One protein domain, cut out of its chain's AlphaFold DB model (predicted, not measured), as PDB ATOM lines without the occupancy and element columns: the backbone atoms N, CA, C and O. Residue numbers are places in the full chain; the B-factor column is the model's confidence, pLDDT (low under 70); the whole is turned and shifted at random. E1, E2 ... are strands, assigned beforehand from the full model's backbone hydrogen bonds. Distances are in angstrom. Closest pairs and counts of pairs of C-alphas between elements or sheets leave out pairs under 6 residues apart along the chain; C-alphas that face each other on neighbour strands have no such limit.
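Overview. This is residues 2 to 38 and 82 to 92 of the 92 residues of the protein "Transposon Ty3-I Gag-Pol polyprotein" of Trichinella pseudospiralis (UniProt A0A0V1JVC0). What shape is this? Little regular structure is here: two small strand hairpins, E1 with E2 and E3 with E4, and unnamed residues 2 to 17 looping past E4, where 8 to 9 pair antiparallel with 90 to 91, and on to E1. What makes it up? The printed part has 48 residues, 17 in E1, E2, E3, E4, in that order: all strand, two antiparallel two-strand sheets, no named helix. It is only just loose, close to compact, with a radius of gyration of the C-alphas of 11.8 A and spans of 36, 26 and 18 A.

Along the chain. Where is the first hairpin? E1, residues 18 to 22, spans 13.3 A from C-alpha 18 at (21.028, -35.753, 42.772); E2, residues 28 to 32, spans 13.0 A. And the second? E3, residues 83 to 85, spans 6.8 A; E4, residues 88 to 91, spans 10.4 A, ending at (30.494, -33.783, 49.464).

Arrangement. How do neighbours pair? N 19 and O 31, 2.8 A, join E1 to E2 within hydrogen-bond range; N 83 and O 90, 2.8 A, E3 to E4. How near are the hairpins? The closest C-alphas of E1 and E3, Val 18 and Phe 83, are 6.5 A apart; E4 is apart from E1 and E2.

Size, cuts and confidence. Is anything missing? Residues 39 to 81 are not printed; C-alphas 38 and 82 are 15.8 A apart. Where is confidence low? Residues 2 to 7 and 37 to 38 are under 70.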
ATOM      1  N   MET A   2      19.180 -26.395  51.392       47.28
ATOM      2  CA  MET A   2      20.472 -26.016  50.775       47.28
ATOM      3  C   MET A   2      21.251 -24.892  51.485       47.28
ATOM      4  O   MET A   2      22.440 -24.763  51.232       47.28
ATOM      5  N   GLN A   3      20.621 -24.086  52.345       46.94
ATOM      6  CA  GLN A   3      21.249 -22.868  52.877       46.94
ATOM      7  C   GLN A   3      22.002 -23.023  54.206       46.94
ATOM      8  O   GLN A   3      22.622 -22.057  54.630       46.94
ATOM      9  N   THR A   4      21.967 -24.176  54.884       53.94
ATOM     10  CA  THR A   4      22.412 -24.194  56.293       53.94
ATOM     11  C   THR A   4      23.286 -25.344  56.758       53.94
ATOM     12  O   THR A   4      23.664 -25.310  57.923       53.94
ATOM     13  N   ARG A   5      23.652 -26.338  55.937       59.56
ATOM     14  CA  ARG A   5      24.552 -27.409  56.406       59.56
ATOM     15  C   ARG A   5      25.551 -27.827  55.326       59.56
ATOM     16  O   ARG A   5      25.146 -28.201  54.229       59.56
ATOM     17  N   VAL A   6      26.813 -27.604  55.702       62.94
ATOM     18  CA  VAL A   6      28.134 -27.872  55.112       62.94
ATOM     19  C   VAL A   6      28.132 -28.660  53.800       62.94
ATOM     20  O   VAL A   6      27.609 -29.766  53.722       62.94
ATOM     21  N   LYS A   7      28.739 -28.056  52.774       69.62
ATOM     22  CA  LYS A   7      29.068 -28.678  51.490       69.62
ATOM     23  C   LYS A   7      30.484 -28.260  51.147       69.62
ATOM     24  O   LYS A   7      30.697 -27.142  50.676       69.62
ATOM     25  N   GLU A   8      31.442 -29.114  51.467       85.50
ATOM     26  CA  GLU A   8      32.822 -28.868  51.072       85.50
ATOM     27  C   GLU A   8      32.991 -29.217  49.583       85.50
ATOM     28  O   GLU A   8      32.345 -30.156  49.097       85.50
ATOM     29  N   PRO A   9      33.786 -28.444  48.820       89.75
ATOM     30  CA  PRO A   9      34.166 -28.837  47.471       89.75
ATOM     31  C   PRO A   9      34.819 -30.216  47.508       89.75
ATOM     32  O   PRO A   9      35.722 -30.453  48.308       89.75
ATOM     33  N   ALA A  10      34.354 -31.114  46.647       88.94
ATOM     34  CA  ALA A  10      34.896 -32.460  46.554       88.94
ATOM     35  C   ALA A  10      35.827 -32.587  45.346       88.94
ATOM     36  O   ALA A  10      35.641 -31.926  44.322       88.94
ATOM     37  N   PHE A  11      36.800 -33.485  45.460       85.62
ATOM     38  CA  PHE A  11      37.708 -33.864  44.384       85.62
ATOM     39  C   PHE A  11      37.812 -35.385  44.376       85.62
ATOM     40  O   PHE A  11      37.989 -35.987  45.428       85.62
ATOM     41  N   GLY A  12      37.702 -36.011  43.208       85.00
ATOM     42  CA  GLY A  12      37.855 -37.458  43.104       85.00
ATOM     43  C   GLY A  12      36.958 -38.098  42.049       85.00
ATOM     44  O   GLY A  12      36.220 -37.405  41.347       85.00
ATOM     45  N   PRO A  13      37.030 -39.433  41.917       88.38
ATOM     46  CA  PRO A  13      36.267 -40.188  40.925       88.38
ATOM     47  C   PRO A  13      34.810 -40.440  41.342       88.38
ATOM     48  O   PRO A  13      34.019 -40.941  40.544       88.38
ATOM     49  N   TRP A  14      34.454 -40.144  42.593       88.81
ATOM     50  CA  TRP A  14      33.126 -40.389  43.137       88.81
ATOM     51  C   TRP A  14      32.160 -39.277  42.748       88.81
ATOM     52  O   TRP A  14      32.448 -38.090  42.890       88.81
ATOM     53  N   CYS A  15      30.985 -39.673  42.273       89.50
ATOM     54  CA  CYS A  15      29.894 -38.758  42.001       89.50
ATOM     55  C   CYS A  15      28.578 -39.532  41.989       89.50
ATOM     56  O   CYS A  15      28.383 -40.436  41.174       89.50
ATOM     57  N   SER A  16      27.668 -39.142  42.870       91.00
ATOM     58  CA  SER A  16      26.295 -39.625  42.901       91.00
ATOM     59  C   SER A  16      25.338 -38.632  42.243       91.00
ATOM     60  O   SER A  16      25.516 -37.413  42.378       91.00
ATOM     61  N   PRO A  17      24.316 -39.116  41.512       90.38
ATOM     62  CA  PRO A  17      23.290 -38.246  40.974       90.38
ATOM     63  C   PRO A  17      22.419 -37.673  42.098       90.38
ATOM     64  O   PRO A  17      22.144 -38.314  43.116       90.38
ATOM     65  N   VAL A  18      21.966 -36.439  41.884       90.38
ATOM     66  CA  VAL A  18      21.028 -35.753  42.772       90.38
ATOM     67  C   VAL A  18      19.639 -35.802  42.163       90.38
ATOM     68  O   VAL A  18      19.434 -35.375  41.028       90.38
ATOM     69  N   VAL A  19      18.669 -36.214  42.970       90.38
ATOM     70  CA  VAL A  19      17.248 -36.150  42.638       90.38
ATOM     71  C   VAL A  19      16.566 -35.124  43.537       90.38
ATOM     72  O   VAL A  19      16.744 -35.106  44.756       90.38
ATOM     73  N   LEU A  20      15.774 -34.244  42.929       90.69
ATOM     74  CA  LEU A  20      14.960 -33.264  43.640       90.69
ATOM     75  C   LEU A  20      13.511 -33.743  43.653       90.69
ATOM     76  O   LEU A  20      12.910 -33.948  42.602       90.69
ATOM     77  N   VAL A  21      12.952 -33.921  44.848       92.56
ATOM     78  CA  VAL A  21      11.603 -34.466  45.035       92.56
ATOM     79  C   VAL A  21      10.728 -33.444  45.740       92.56
ATOM     80  O   VAL A  21      11.077 -32.951  46.812       92.56
ATOM     81  N   TRP A  22       9.563 -33.151  45.173       94.31
ATOM     82  CA  TRP A  22       8.556 -32.330  45.839       94.31
ATOM     83  C   TRP A  22       7.908 -33.105  46.984       94.31
ATOM     84  O   TRP A  22       7.429 -34.227  46.813       94.31
ATOM     85  N   LYS A  23       7.885 -32.506  48.171       91.94
ATOM     86  CA  LYS A  23       7.113 -33.019  49.299       91.94
ATOM     87  C   LYS A  23       5.666 -32.532  49.220       91.94
ATOM     88  O   LYS A  23       5.357 -31.539  48.569       91.94
ATOM     89  N   LYS A  24       4.786 -33.204  49.970       94.19
ATOM     90  CA  LYS A  24       3.369 -32.823  50.116       94.19
ATOM     91  C   LYS A  24       3.177 -31.415  50.691       94.19
ATOM     92  O   LYS A  24       2.175 -30.783  50.397       94.19
ATOM     93  N   ASP A  25       4.129 -30.936  51.491       92.69
ATOM     94  CA  ASP A  25       4.131 -29.588  52.077       92.69
ATOM     95  C   ASP A  25       4.602 -28.493  51.094       92.69
ATOM     96  O   ASP A  25       4.734 -27.336  51.481       92.69
ATOM     97  N   GLY A  26       4.890 -28.846  49.834       91.81
ATOM     98  CA  GLY A  26       5.400 -27.930  48.811       91.81
ATOM     99  C   GLY A  26       6.904 -27.652  48.903       91.81
ATOM    100  O   GLY A  26       7.457 -26.995  48.025       91.81
ATOM    101  N   SER A  27       7.603 -28.163  49.923       90.69
ATOM    102  CA  SER A  27       9.057 -28.033  50.025       90.69
ATOM    103  C   SER A  27       9.783 -29.018  49.107       90.69
ATOM    104  O   SER A  27       9.312 -30.125  48.832       90.69
ATOM    105  N   LEU A  28      10.978 -28.636  48.653       90.06
ATOM    106  CA  LEU A  28      11.835 -29.504  47.852       90.06
ATOM    107  C   LEU A  28      12.756 -30.333  48.757       90.06
ATOM    108  O   LEU A  28      13.431 -29.803  49.646       90.06
ATOM    109  N   ARG A  29      12.804 -31.644  48.524       88.81
ATOM    110  CA  ARG A  29      13.738 -32.576  49.157       88.81
ATOM    111  C   ARG A  29      14.901 -32.842  48.208       88.81
ATOM    112  O   ARG A  29      14.702 -33.277  47.080       88.81
ATOM    113  N   PHE A  30      16.105 -32.596  48.707       87.94
ATOM    114  CA  PHE A  30      17.348 -32.977  48.052       87.94
ATOM    115  C   PHE A  30      17.672 -34.431  48.412       87.94
ATOM    116  O   PHE A  30      17.841 -34.733  49.594       87.94
ATOM    117  N   CYS A  31      17.737 -35.313  47.418       88.38
ATOM    118  CA  CYS A  31      18.073 -36.723  47.581       88.38
ATOM    119  C   CYS A  31      19.383 -37.014  46.843       88.38
ATOM    120  O   CYS A  31      19.458 -36.820  45.633       88.38
ATOM    121  N   ASN A  32      20.401 -37.470  47.571       88.25
ATOM    122  CA  ASN A  32      21.642 -37.963  46.980       88.25
ATOM    123  C   ASN A  32      21.539 -39.482  46.799       88.25
ATOM    124  O   ASN A  32      21.395 -40.202  47.791       88.25
ATOM    125  N   GLU A  33      21.586 -39.972  45.564       86.62
ATOM    126  CA  GLU A  33      21.527 -41.409  45.284       86.62
ATOM    127  C   GLU A  33      22.932 -42.018  45.368       86.62
ATOM    128  O   GLU A  33      23.665 -42.104  44.384       86.62
ATOM    129  N   LEU A  34      23.329 -42.412  46.582       84.88
ATOM    130  CA  LEU A  34      24.652 -42.980  46.863       84.88
ATOM    131  C   LEU A  34      24.926 -44.223  45.999       84.88
ATOM    132  O   LEU A  34      24.273 -45.255  46.161       84.88
ATOM    133  N   CYS A  35      25.931 -44.136  45.119       71.56
ATOM    134  CA  CYS A  35      26.277 -45.187  44.155       71.56
ATOM    135  C   CYS A  35      26.796 -46.472  44.827       71.56
ATOM    136  O   CYS A  35      26.754 -47.544  44.223       71.56
ATOM    137  N   ASP A  36      27.269 -46.388  46.077       70.69
ATOM    138  CA  ASP A  36      27.780 -47.535  46.832       70.69
ATOM    139  C   ASP A  36      27.273 -47.582  48.284       70.69
ATOM    140  O   ASP A  36      28.019 -47.449  49.252       70.69
ATOM    141  N   ALA A  37      25.968 -47.802  48.452       65.88
ATOM    142  CA  ALA A  37      25.331 -47.953  49.766       65.88
ATOM    143  C   ALA A  37      25.436 -49.380  50.357       65.88
ATOM    144  O   ALA A  37      24.621 -49.779  51.193       65.88
ATOM    145  N   ARG A  38      26.402 -50.200  49.919       61.62
ATOM    146  CA  ARG A  38      26.392 -51.658  50.158       61.62
ATOM    147  C   ARG A  38      26.580 -52.095  51.611       61.62
ATOM    148  O   ARG A  38      26.334 -53.259  51.925       61.62
ATOM    149  N   ALA A  82      30.006 -37.762  47.614       92.06
ATOM    150  CA  ALA A  82      30.112 -36.712  46.620       92.06
ATOM    151  C   ALA A  82      28.928 -36.712  45.644       92.06
ATOM    152  O   ALA A  82      28.452 -37.759  45.203       92.06
ATOM    153  N   PHE A  83      28.466 -35.522  45.283       90.62
ATOM    154  CA  PHE A  83      27.341 -35.301  44.391       90.62
ATOM    155  C   PHE A  83      27.577 -34.080  43.506       90.62
ATOM    156  O   PHE A  83      28.197 -33.093  43.913       90.62
ATOM    157  N   PHE A  84      27.047 -34.128  42.285       89.25
ATOM    158  CA  PHE A  84      27.183 -33.037  41.326       89.25
ATOM    159  C   PHE A  84      25.930 -32.161  41.275       89.25
ATOM    160  O   PHE A  84      24.795 -32.636  41.314       89.25
ATOM    161  N   THR A  85      26.146 -30.856  41.157       86.69
ATOM    162  CA  THR A  85      25.106 -29.857  40.902       86.69
ATOM    163  C   THR A  85      25.564 -28.921  39.789       86.69
ATOM    164  O   THR A  85      26.735 -28.904  39.426       86.69
ATOM    165  N   TYR A  86      24.673 -28.056  39.301       86.19
ATOM    166  CA  TYR A  86      25.043 -27.006  38.344       86.19
ATOM    167  C   TYR A  86      26.139 -26.045  38.858       86.19
ATOM    168  O   TYR A  86      26.749 -25.348  38.056       86.19
ATOM    169  N   MET A  87      26.399 -26.013  40.172       86.69
ATOM    170  CA  MET A  87      27.454 -25.205  40.799       86.69
ATOM    171  C   MET A  87      28.789 -25.948  40.965       86.69
ATOM    172  O   MET A  87      29.752 -25.350  41.437       86.69
ATOM    173  N   GLY A  88      28.856 -27.238  40.626       89.00
ATOM    174  CA  GLY A  88      30.050 -28.066  40.795       89.00
ATOM    175  C   GLY A  88      29.825 -29.315  41.646       89.00
ATOM    176  O   GLY A  88      28.685 -29.697  41.943       89.00
ATOM    177  N   LEU A  89      30.942 -29.952  42.006       91.06
ATOM    178  CA  LEU A  89      31.012 -31.186  42.786       91.06
ATOM    179  C   LEU A  89      31.218 -30.867  44.274       91.06
ATOM    180  O   LEU A  89      32.114 -30.107  44.640       91.06
ATOM    181  N   PHE A  90      30.395 -31.470  45.125       91.06
ATOM    182  CA  PHE A  90      30.411 -31.260  46.573       91.06
ATOM    183  C   PHE A  90      30.287 -32.590  47.306       91.06
ATOM    184  O   PHE A  90      29.751 -33.538  46.742       91.06
ATOM    185  N   GLN A  91      30.706 -32.642  48.566       90.25
ATOM    186  CA  GLN A  91      30.494 -33.783  49.464       90.25
ATOM    187  C   GLN A  91      29.952 -33.327  50.824       90.25
ATOM    188  O   GLN A  91      29.927 -32.123  51.114       90.25
ATOM    189  N   PHE A  92      29.457 -34.290  51.606       87.44
ATOM    190  CA  PHE A  92      28.945 -34.085  52.963       87.44
ATOM    191  C   PHE A  92      30.016 -34.309  54.032       87.44
ATOM    192  O   PHE A  92      30.896 -35.177  53.826       87.44
TER     193      PHE A  92